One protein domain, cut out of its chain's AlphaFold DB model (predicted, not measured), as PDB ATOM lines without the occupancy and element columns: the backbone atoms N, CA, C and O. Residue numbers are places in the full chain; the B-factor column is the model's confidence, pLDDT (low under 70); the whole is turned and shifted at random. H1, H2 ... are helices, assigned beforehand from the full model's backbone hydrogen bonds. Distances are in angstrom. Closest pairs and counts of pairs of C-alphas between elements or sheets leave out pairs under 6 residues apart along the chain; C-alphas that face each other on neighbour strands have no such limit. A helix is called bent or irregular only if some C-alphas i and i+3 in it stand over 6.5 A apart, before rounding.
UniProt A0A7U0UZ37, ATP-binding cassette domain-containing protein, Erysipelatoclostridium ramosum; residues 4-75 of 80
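What this domain is: This is residues 4 to 75 of the 80 residues of the protein "ATP-binding cassette domain-containing protein" of Erysipelatoclostridium ramosum (UniProt A0A7U0UZ37). Look first for a loose helical hairpin, H2 and H3, in which the two helices lie side by side over only part of their length. H1 reaches away beyond the start of H2 as an arm that gives the domain much of its length, with residues 9 to 15 standing free, while after H3 the chain loops back to the start of H3, where the short H4 packs on it. The printed part has 72 residues, with four named helices in the order H1, H2, H3, H4 and no named strand; the class is all helix. The whole is loose, with a radius of gyration of the C-alphas of 15.0 A, and elongated, spanning 47 by 29 by 19 A.

How they stand to each other: Begin at H2, residues 16 to 29, which with residues 22 to 27 alone touches H3, residues 46 to 59. Their closest C-alphas, those of Val 26 and Ala 55, are 6.0 A apart. This hairpin runs opposite ways at a shallow tilt of 34 degrees, only just short of steep. With residues 46 to 51 alone, H3 touches H4, residues 71 to 74, the closest C-alphas being those of Gly 47 and Phe 73, 4.9 A apart. H1, residues 4 to 13, and H2 meet only through their link; H1 is apart from H3 and H4, and H2 from H4. In H1 and H3 every O i to N i+4 pair is within hydrogen-bond range, in H2 8 of 10, and H4 is too short for such a pair.

Where its parts are: Find C-alpha 16 at (-5.963, 8.746, -13.067); from there H2 runs 20.8 A to C-alpha 29. It is irregular: C-alphas 17 and 20 are 7.2 A apart. H3 measures 20.1 A, H1 14.4 A from C-alpha 4 at (-14.814, -2.671, -8.232), and H4 ends at C-alpha 74, (9.677, 33.202, -12.282).

The domain as a whole: The C-alphas farthest apart, those of Ala 4 and Asn 72, are 47.8 A apart. The printed part has no cut. H1 to H2 is a tight link; H2 to H3, with 16 residues, and H3 to H4, with 11, are long. Look for low confidence at residues 70 to 75, whose pLDDT is under 70; the mean of the printed part is 88.5.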
ATOM      1  N   ALA A   4     -16.160  -2.911  -7.710       89.81
ATOM      2  CA  ALA A   4     -14.814  -2.671  -8.232       89.81
ATOM      3  C   ALA A   4     -14.828  -2.052  -9.642       89.81
ATOM      4  O   ALA A   4     -14.116  -1.082  -9.886       89.81
ATOM      5  N   GLY A   5     -15.697  -2.540 -10.538       93.69
ATOM      6  CA  GLY A   5     -15.825  -1.990 -11.891       93.69
ATOM      7  C   GLY A   5     -16.257  -0.520 -11.899       93.69
ATOM      8  O   GLY A   5     -15.709   0.271 -12.659       93.69
ATOM      9  N   ARG A   6     -17.169  -0.125 -10.998       94.06
ATOM     10  CA  ARG A   6     -17.597   1.283 -10.871       94.06
ATOM     11  C   ARG A   6     -16.471   2.203 -10.396       94.06
ATOM     12  O   ARG A   6     -16.352   3.323 -10.880       94.06
ATOM     13  N   TYR A   7     -15.648   1.750  -9.448       94.50
ATOM     14  CA  TYR A   7     -14.501   2.538  -8.992       94.50
ATOM     15  C   TYR A   7     -13.430   2.664 -10.074       94.50
ATOM     16  O   TYR A   7     -12.889   3.751 -10.262       94.50
ATOM     17  N   GLN A   8     -13.168   1.589 -10.818       92.75
ATOM     18  CA  GLN A   8     -12.218   1.613 -11.926       92.75
ATOM     19  C   GLN A   8     -12.648   2.594 -13.024       92.75
ATOM     20  O   GLN A   8     -11.843   3.409 -13.464       92.75
ATOM     21  N   GLU A   9     -13.921   2.573 -13.420       94.31
ATOM     22  CA  GLU A   9     -14.463   3.524 -14.395       94.31
ATOM     23  C   GLU A   9     -14.346   4.975 -13.904       94.31
ATOM     24  O   GLU A   9     -13.905   5.851 -14.648       94.31
ATOM     25  N   LYS A  10     -14.644   5.229 -12.621       95.06
ATOM     26  CA  LYS A  10     -14.482   6.560 -12.019       95.06
ATOM     27  C   LYS A  10     -13.031   7.058 -12.087       95.06
ATOM     28  O   LYS A  10     -12.826   8.230 -12.391       95.06
ATOM     29  N   LEU A  11     -12.045   6.192 -11.834       94.19
ATOM     30  CA  LEU A  11     -10.617   6.535 -11.920       94.19
ATOM     31  C   LEU A  11     -10.184   6.843 -13.360       94.19
ATOM     32  O   LEU A  11      -9.461   7.812 -13.604       94.19
ATOM     33  N   ILE A  12     -10.643   6.044 -14.325       92.75
ATOM     34  CA  ILE A  12     -10.361   6.272 -15.747       92.75
ATOM     35  C   ILE A  12     -10.925   7.629 -16.176       92.75
ATOM     36  O   ILE A  12     -10.190   8.451 -16.725       92.75
ATOM     37  N   ASN A  13     -12.188   7.902 -15.841       93.31
ATOM     38  CA  ASN A  13     -12.859   9.151 -16.202       93.31
ATOM     39  C   ASN A  13     -12.237  10.380 -15.519       93.31
ATOM     40  O   ASN A  13     -12.287  11.472 -16.076       93.31
ATOM     41  N   SER A  14     -11.607  10.224 -14.348       90.19
ATOM     42  CA  SER A  14     -10.858  11.310 -13.701       90.19
ATOM     43  C   SER A  14      -9.450  11.529 -14.275       90.19
ATOM     44  O   SER A  14      -8.740  12.419 -13.812       90.19
ATOM     45  N   GLY A  15      -9.015  10.726 -15.252       90.69
ATOM     46  CA  GLY A  15      -7.675  10.820 -15.835       90.69
ATOM     47  C   GLY A  15      -6.567  10.281 -14.925       90.69
ATOM     48  O   GLY A  15      -5.445  10.775 -14.978       90.69
ATOM     49  N   TYR A  16      -6.869   9.276 -14.094       92.62
ATOM     50  CA  TYR A  16      -5.963   8.746 -13.067       92.62
ATOM     51  C   TYR A  16      -4.565   8.384 -13.596       92.62
ATOM     52  O   TYR A  16      -3.561   8.781 -13.013       92.62
ATOM     53  N   TYR A  17      -4.484   7.703 -14.740       92.25
ATOM     54  CA  TYR A  17      -3.203   7.283 -15.323       92.25
ATOM     55  C   TYR A  17      -2.330   8.441 -15.824       92.25
ATOM     56  O   TYR A  17      -1.136   8.257 -16.028       92.25
ATOM     57  N   ALA A  18      -2.905   9.628 -16.025       93.44
ATOM     58  CA  ALA A  18      -2.181  10.800 -16.503       93.44
ATOM     59  C   ALA A  18      -1.643  11.680 -15.363       93.44
ATOM     60  O   ALA A  18      -0.980  12.681 -15.647       93.44
ATOM     61  N   ILE A  19      -1.929  11.353 -14.094       93.38
ATOM     62  CA  ILE A  19      -1.551  12.180 -12.937       93.38
ATOM     63  C   ILE A  19      -0.031  12.340 -12.867       93.38
ATOM     64  O   ILE A  19       0.460  13.466 -12.924       93.38
ATOM     65  N   ASP A  20       0.714  11.234 -12.836       94.81
ATOM     66  CA  ASP A  20       2.177  11.275 -12.716       94.81
ATOM     67  C   ASP A  20       2.826  11.980 -13.910       94.81
ATOM     68  O   ASP A  20       3.755  12.773 -13.756       94.81
ATOM     69  N   THR A  21       2.309  11.750 -15.120       95.56
ATOM     70  CA  THR A  21       2.782  12.435 -16.328       95.56
ATOM     71  C   THR A  21       2.530  13.939 -16.251       95.56
ATOM     72  O   THR A  21       3.422  14.721 -16.569       95.56
ATOM     73  N   SER A  22       1.347  14.359 -15.795       95.00
ATOM     74  CA  SER A  22       0.993  15.777 -15.662       95.00
ATOM     75  C   SER A  22       1.880  16.475 -14.637       95.00
ATOM     76  O   SER A  22       2.414  17.546 -14.925       95.00
ATOM     77  N   ILE A  23       2.094  15.842 -13.478       95.12
ATOM     78  CA  ILE A  23       3.002  16.345 -12.442       95.12
ATOM     79  C   ILE A  23       4.398  16.525 -13.036       95.12
ATOM     80  O   ILE A  23       4.927  17.633 -12.996       95.12
ATOM     81  N   ASN A  24       4.952  15.485 -13.665       95.44
ATOM     82  CA  ASN A  24       6.301  15.527 -14.228       95.44
ATOM     83  C   ASN A  24       6.468  16.589 -15.322       95.44
ATOM     84  O   ASN A  24       7.504  17.253 -15.370       95.44
ATOM     85  N   MET A  25       5.471  16.779 -16.192       95.19
ATOM     86  CA  MET A  25       5.520  17.818 -17.225       95.19
ATOM     87  C   MET A  25       5.547  19.221 -16.612       95.19
ATOM     88  O   MET A  25       6.375  20.047 -17.003       95.19
ATOM     89  N   VAL A  26       4.681  19.490 -15.633       94.81
ATOM     90  CA  VAL A  26       4.596  20.805 -14.980       94.81
ATOM     91  C   VAL A  26       5.851  21.088 -14.153       94.81
ATOM     92  O   VAL A  26       6.425  22.177 -14.244       94.81
ATOM     93  N   THR A  27       6.326  20.116 -13.371       94.31
ATOM     94  CA  THR A  27       7.521  20.295 -12.538       94.31
ATOM     95  C   THR A  27       8.790  20.428 -13.374       94.31
ATOM     96  O   THR A  27       9.662  21.224 -13.016       94.31
ATOM     97  N   ALA A  28       8.895  19.722 -14.504       92.69
ATOM     98  CA  ALA A  28       9.989  19.905 -15.456       92.69
ATOM     99  C   ALA A  28       9.933  21.288 -16.123       92.69
ATOM    100  O   ALA A  28      10.944  21.989 -16.132       92.69
ATOM    101  N   GLY A  29       8.758  21.714 -16.602       90.81
ATOM    102  CA  GLY A  29       8.570  23.012 -17.261       90.81
ATOM    103  C   GLY A  29       8.893  24.217 -16.370       90.81
ATOM    104  O   GLY A  29       9.384  25.231 -16.855       90.81
ATOM    105  N   LEU A  30       8.691  24.092 -15.055       90.75
ATOM    106  CA  LEU A  30       9.027  25.131 -14.073       90.75
ATOM    107  C   LEU A  30      10.427  24.969 -13.449       90.75
ATOM    108  O   LEU A  30      10.844  25.795 -12.631       90.75
ATOM    109  N   GLY A  31      11.170  23.917 -13.815       90.19
ATOM    110  CA  GLY A  31      12.496  23.619 -13.264       90.19
ATOM    111  C   GLY A  31      12.483  23.149 -11.802       90.19
ATOM    112  O   GLY A  31      13.510  23.211 -11.129       90.19
ATOM    113  N   ILE A  32      11.343  22.675 -11.292       91.69
ATOM    114  CA  ILE A  32      11.187  22.196  -9.907       91.69
ATOM    115  C   ILE A  32      11.946  20.885  -9.684       91.69
ATOM    116  O   ILE A  32      12.462  20.651  -8.593       91.69
ATOM    117  N   ASN A  33      12.113  20.070 -10.728       90.12
ATOM    118  CA  ASN A  33      12.906  18.839 -10.647       90.12
ATOM    119  C   ASN A  33      14.357  19.106 -10.196       90.12
ATOM    120  O   ASN A  33      14.937  18.274  -9.507       90.12
ATOM    121  N   LEU A  34      14.917  20.285 -10.503       88.19
ATOM    122  CA  LEU A  34      16.257  20.702 -10.060       88.19
ATOM    123  C   LEU A  34      16.311  21.063  -8.565       88.19
ATOM    124  O   LEU A  34      17.379  21.055  -7.959       88.19
ATOM    125  N   ILE A  35      15.166  21.401  -7.967       88.69
ATOM    126  CA  ILE A  35      15.021  21.715  -6.538       88.69
ATOM    127  C   ILE A  35      14.938  20.417  -5.711       88.69
ATOM    128  O   ILE A  35      15.369  20.398  -4.554       88.69
ATOM    129  N   GLY A  36      14.413  19.351  -6.325       89.75
ATOM    130  CA  GLY A  36      14.119  18.055  -5.714       89.75
ATOM    131  C   GLY A  36      12.682  17.983  -5.190       89.75
ATOM    132  O   GLY A  36      12.282  18.797  -4.358       89.75
ATOM    133  N   LEU A  37      11.911  16.993  -5.657       89.06
ATOM    134  CA  LEU A  37      10.486  16.836  -5.317       89.06
ATOM    135  C   LEU A  37      10.252  16.427  -3.854       89.06
ATOM    136  O   LEU A  37       9.239  16.795  -3.270       89.06
ATOM    137  N   ASP A  38      11.218  15.747  -3.234       91.62
ATOM    138  CA  ASP A  38      11.137  15.299  -1.834       91.62
ATOM    139  C   ASP A  38      11.561  16.376  -0.822       91.62
ATOM    140  O   ASP A  38      11.571  16.163   0.398       91.62
ATOM    141  N   LYS A  39      11.965  17.556  -1.304       91.62
ATOM    142  CA  LYS A  39      12.480  18.621  -0.451       91.62
ATOM    143  C   LYS A  39      11.338  19.299   0.306       91.62
ATOM    144  O   LYS A  39      10.350  19.743  -0.269       91.62
ATOM    145  N   LYS A  40      11.496  19.445   1.625       91.75
ATOM    146  CA  LYS A  40      10.516  20.153   2.463       91.75
ATOM    147  C   LYS A  40      10.402  21.627   2.052       91.75
ATOM    148  O   LYS A  40      11.416  22.293   1.845       91.75
ATOM    149  N   ILE A  41       9.176  22.158   2.051       86.94
ATOM    150  CA  ILE A  41       8.870  23.558   1.685       86.94
ATOM    151  C   ILE A  41       9.664  24.569   2.534       86.94
ATOM    152  O   ILE A  41      10.106  25.597   2.038       86.94
ATOM    153  N   ASN A  42       9.943  24.271   3.804       89.56
ATOM    154  CA  ASN A  42      10.742  25.155   4.663       89.56
ATOM    155  C   ASN A  42      12.253  25.180   4.336       89.56
ATOM    156  O   ASN A  42      13.019  25.834   5.042       89.56
ATOM    157  N   LYS A  43      12.703  24.441   3.314       91.56
ATOM    158  CA  LYS A  43      14.101  24.381   2.852       91.56
ATOM    159  C   LYS A  43      14.304  24.958   1.447       91.56
ATOM    160  O   LYS A  43      15.416  24.857   0.922       91.56
ATOM    161  N   ILE A  44      13.268  25.513   0.823       89.81
ATOM    162  CA  ILE A  44      13.345  26.131  -0.508       89.81
ATOM    163  C   ILE A  44      13.236  27.658  -0.401       89.81
ATOM    164  O   ILE A  44      12.710  28.178   0.581       89.81
ATOM    165  N   SER A  45      13.777  28.382  -1.383       89.50
ATOM    166  CA  SER A  45      13.712  29.851  -1.405       89.50
ATOM    167  C   SER A  45      12.293  30.359  -1.697       89.50
ATOM    168  O   SER A  45      11.442  29.612  -2.179       89.50
ATOM    169  N   GLY A  46      12.036  31.651  -1.467       86.19
ATOM    170  CA  GLY A  46      10.745  32.274  -1.791       86.19
ATOM    171  C   GLY A  46      10.349  32.114  -3.265       86.19
ATOM    172  O   GLY A  46       9.229  31.704  -3.555       86.19
ATOM    173  N   GLY A  47      11.289  32.321  -4.196       85.94
ATOM    174  CA  GLY A  47      11.043  32.110  -5.630       85.94
ATOM    175  C   GLY A  47      10.806  30.640  -6.000       85.94
ATOM    176  O   GLY A  47       9.947  30.327  -6.820       85.94
ATOM    177  N   GLN A  48      11.502  29.708  -5.341       89.50
ATOM    178  CA  GLN A  48      11.235  28.274  -5.495       89.50
ATOM    179  C   GLN A  48       9.838  27.902  -4.976       89.50
ATOM    180  O   GLN A  48       9.129  27.136  -5.623       89.50
ATOM    181  N   CYS A  49       9.417  28.478  -3.848       89.56
ATOM    182  CA  CYS A  49       8.074  28.297  -3.306       89.56
ATOM    183  C   CYS A  49       7.003  28.840  -4.266       89.56
ATOM    184  O   CYS A  49       6.031  28.142  -4.548       89.56
ATOM    185  N   ALA A  50       7.219  30.023  -4.854       88.00
ATOM    186  CA  ALA A  50       6.323  30.592  -5.861       88.00
ATOM    187  C   ALA A  50       6.147  29.663  -7.077       88.00
ATOM    188  O   ALA A  50       5.023  29.450  -7.533       88.00
ATOM    189  N   LYS A  51       7.229  29.026  -7.550       89.81
ATOM    190  CA  LYS A  51       7.161  28.012  -8.619       89.81
ATOM    191  C   LYS A  51       6.332  26.791  -8.221       89.81
ATOM    192  O   LYS A  51       5.540  26.316  -9.027       89.81
ATOM    193  N   VAL A  52       6.469  26.299  -6.988       92.12
ATOM    194  CA  VAL A  52       5.659  25.174  -6.480       92.12
ATOM    195  C   VAL A  52       4.175  25.549  -6.395       92.12
ATOM    196  O   VAL A  52       3.320  24.750  -6.776       92.12
ATOM    197  N   ILE A  53       3.859  26.769  -5.953       90.62
ATOM    198  CA  ILE A  53       2.480  27.275  -5.919       90.62
ATOM    199  C   ILE A  53       1.912  27.355  -7.340       90.62
ATOM    200  O   ILE A  53       0.822  26.845  -7.585       90.62
ATOM    201  N   LEU A  54       2.668  27.912  -8.289       91.44
ATOM    202  CA  LEU A  54       2.252  27.967  -9.690       91.44
ATOM    203  C   LEU A  54       2.031  26.565 -10.274       91.44
ATOM    204  O   LEU A  54       1.020  26.336 -10.930       91.44
ATOM    205  N   ALA A  55       2.919  25.609  -9.990       92.88
ATOM    206  CA  ALA A  55       2.756  24.221 -10.420       92.88
ATOM    207  C   ALA A  55       1.438  23.617  -9.923       92.88
ATOM    208  O   ALA A  55       0.715  22.990 -10.696       92.88
ATOM    209  N   LYS A  56       1.097  23.842  -8.648       92.88
ATOM    210  CA  LYS A  56      -0.170  23.392  -8.061       92.88
ATOM    211  C   LYS A  56      -1.369  23.993  -8.795       92.88
ATOM    212  O   LYS A  56      -2.265  23.251  -9.176       92.88
ATOM    213  N   LEU A  57      -1.352  25.303  -9.047       93.00
ATOM    214  CA  LEU A  57      -2.435  26.003  -9.748       93.00
ATOM    215  C   LEU A  57      -2.621  25.489 -11.183       93.00
ATOM    216  O   LEU A  57      -3.750  25.296 -11.629       93.00
ATOM    217  N   LEU A  58      -1.527  25.203 -11.894       92.00
ATOM    218  CA  LEU A  58      -1.582  24.617 -13.237       92.00
ATOM    219  C   LEU A  58      -2.156  23.191 -13.230       92.00
ATOM    220  O   LEU A  58      -2.907  22.820 -14.130       92.00
ATOM    221  N   LEU A  59      -1.835  22.393 -12.206       93.69
ATOM    222  CA  LEU A  59      -2.350  21.027 -12.051       93.69
ATOM    223  C   LEU A  59      -3.829  20.983 -11.638       93.69
ATOM    224  O   LEU A  59      -4.501  19.988 -11.906       93.69
ATOM    225  N   GLU A  60      -4.350  22.051 -11.034       92.19
ATOM    226  CA  GLU A  60      -5.764  22.179 -10.657       92.19
ATOM    227  C   GLU A  60      -6.701  22.405 -11.859       92.19
ATOM    228  O   GLU A  60      -7.915  22.327 -11.690       92.19
ATOM    229  N   LYS A  61      -6.163  22.603 -13.077       83.44
ATOM    230  CA  LYS A  61      -6.934  22.798 -14.323       83.44
ATOM    231  C   LYS A  61      -7.969  23.927 -14.216       83.44
ATOM    232  O   LYS A  61      -9.109  23.773 -14.642       83.44
ATOM    233  N   LEU A  62      -7.566  25.049 -13.625       87.50
ATOM    234  CA  LEU A  62      -8.404  26.241 -13.504       87.50
ATOM    235  C   LEU A  62      -8.743  26.811 -14.892       87.50
ATOM    236  O   LEU A  62      -7.855  26.932 -15.736       87.50
ATOM    237  N   ASP A  63      -9.998  27.213 -15.103       90.69
ATOM    238  CA  ASP A  63     -10.442  27.827 -16.366       90.69
ATOM    239  C   ASP A  63      -9.797  29.202 -16.605       90.69
ATOM    240  O   ASP A  63      -9.519  29.589 -17.739       90.69
ATOM    241  N   VAL A  64      -9.558  29.950 -15.523       90.94
ATOM    242  CA  VAL A  64      -8.920  31.269 -15.546       90.94
ATOM    243  C   VAL A  64      -7.954  31.380 -14.374       90.94
ATOM    244  O   VAL A  64      -8.307  31.094 -13.231       90.94
ATOM    245  N   LEU A  65      -6.740  31.844 -14.663       87.06
ATOM    246  CA  LEU A  65      -5.706  32.118 -13.674       87.06
ATOM    247  C   LEU A  65      -5.277  33.583 -13.788       87.06
ATOM    248  O   LEU A  65      -4.800  34.015 -14.834       87.06
ATOM    249  N   LEU A  66      -5.444  34.339 -12.703       85.69
ATOM    250  CA  LEU A  66      -4.982  35.721 -12.593       85.69
ATOM    251  C   LEU A  66      -3.666  35.735 -11.813       85.69
ATOM    252  O   LEU A  66      -3.611  35.273 -10.675       85.69
ATOM    253  N   LEU A  67      -2.612  36.247 -12.442       82.62
ATOM    254  CA  LEU A  67      -1.281  36.364 -11.857       82.62
ATOM    255  C   LEU A  67      -0.910  37.843 -11.831       82.62
ATOM    256  O   LEU A  67      -0.793  38.456 -12.888       82.62
ATOM    257  N   ASP A  68      -0.719  38.391 -10.638       79.44
ATOM    258  CA  ASP A  68      -0.169  39.732 -10.448       79.44
ATOM    259  C   ASP A  68       1.200  39.612  -9.772       79.44
ATOM    260  O   ASP A  68       1.357  38.789  -8.867       79.44
ATOM    261  N   GLU A  69       2.200  40.357 -10.252       71.81
ATOM    262  CA  GLU A  69       3.586  40.410  -9.730       71.81
ATOM    263  C   GLU A  69       4.354  39.062  -9.599       71.81
ATOM    264  O   GLU A  69       5.533  39.028  -9.241       71.81
ATOM    265  N   LEU A  70       3.737  37.922  -9.927       64.31
ATOM    266  CA  LEU A  70       4.334  36.586  -9.792       64.31
ATOM    267  C   LEU A  70       5.418  36.305 -10.841       64.31
ATOM    268  O   LEU A  70       6.321  35.509 -10.582       64.31
ATOM    269  N   THR A  71       5.384  36.979 -11.994       63.12
ATOM    270  CA  THR A  71       6.398  36.872 -13.059       63.12
ATOM    271  C   THR A  71       7.803  37.246 -12.589       63.12
ATOM    272  O   THR A  71       8.766  36.631 -13.046       63.12
ATOM    273  N   ASN A  72       7.935  38.153 -11.616       64.12
ATOM    274  CA  ASN A  72       9.231  38.566 -11.063       64.12
ATOM    275  C   ASN A  72       9.968  37.425 -10.343       64.12
ATOM    276  O   ASN A  72      11.194  37.354 -10.368       64.12
ATOM    277  N   PHE A  73       9.231  36.487  -9.745       63.91
ATOM    278  CA  PHE A  73       9.802  35.320  -9.065       63.91
ATOM    279  C   PHE A  73      10.039  34.130 -10.008       63.91
ATOM    280  O   PHE A  73      10.672  33.142  -9.619       63.91
ATOM    281  N   LEU A  74       9.512  34.209 -11.234       62.97
ATOM    282  CA  LEU A  74       9.677  33.202 -12.282       62.97
ATOM    283  C   LEU A  74      10.882  33.492 -13.181       62.97
ATOM    284  O   LEU A  74      11.403  32.549 -13.782       62.97
ATOM    285  N   ASP A  75      11.331  34.751 -13.253       59.94
ATOM    286  CA  ASP A  75      12.455  35.148 -14.097       59.94
ATOM    287  C   ASP A  75      13.766  34.506 -13.609       59.94
ATOM    288  O   ASP A  75      14.128  34.517 -12.429       59.94
TER     289      ASP A  75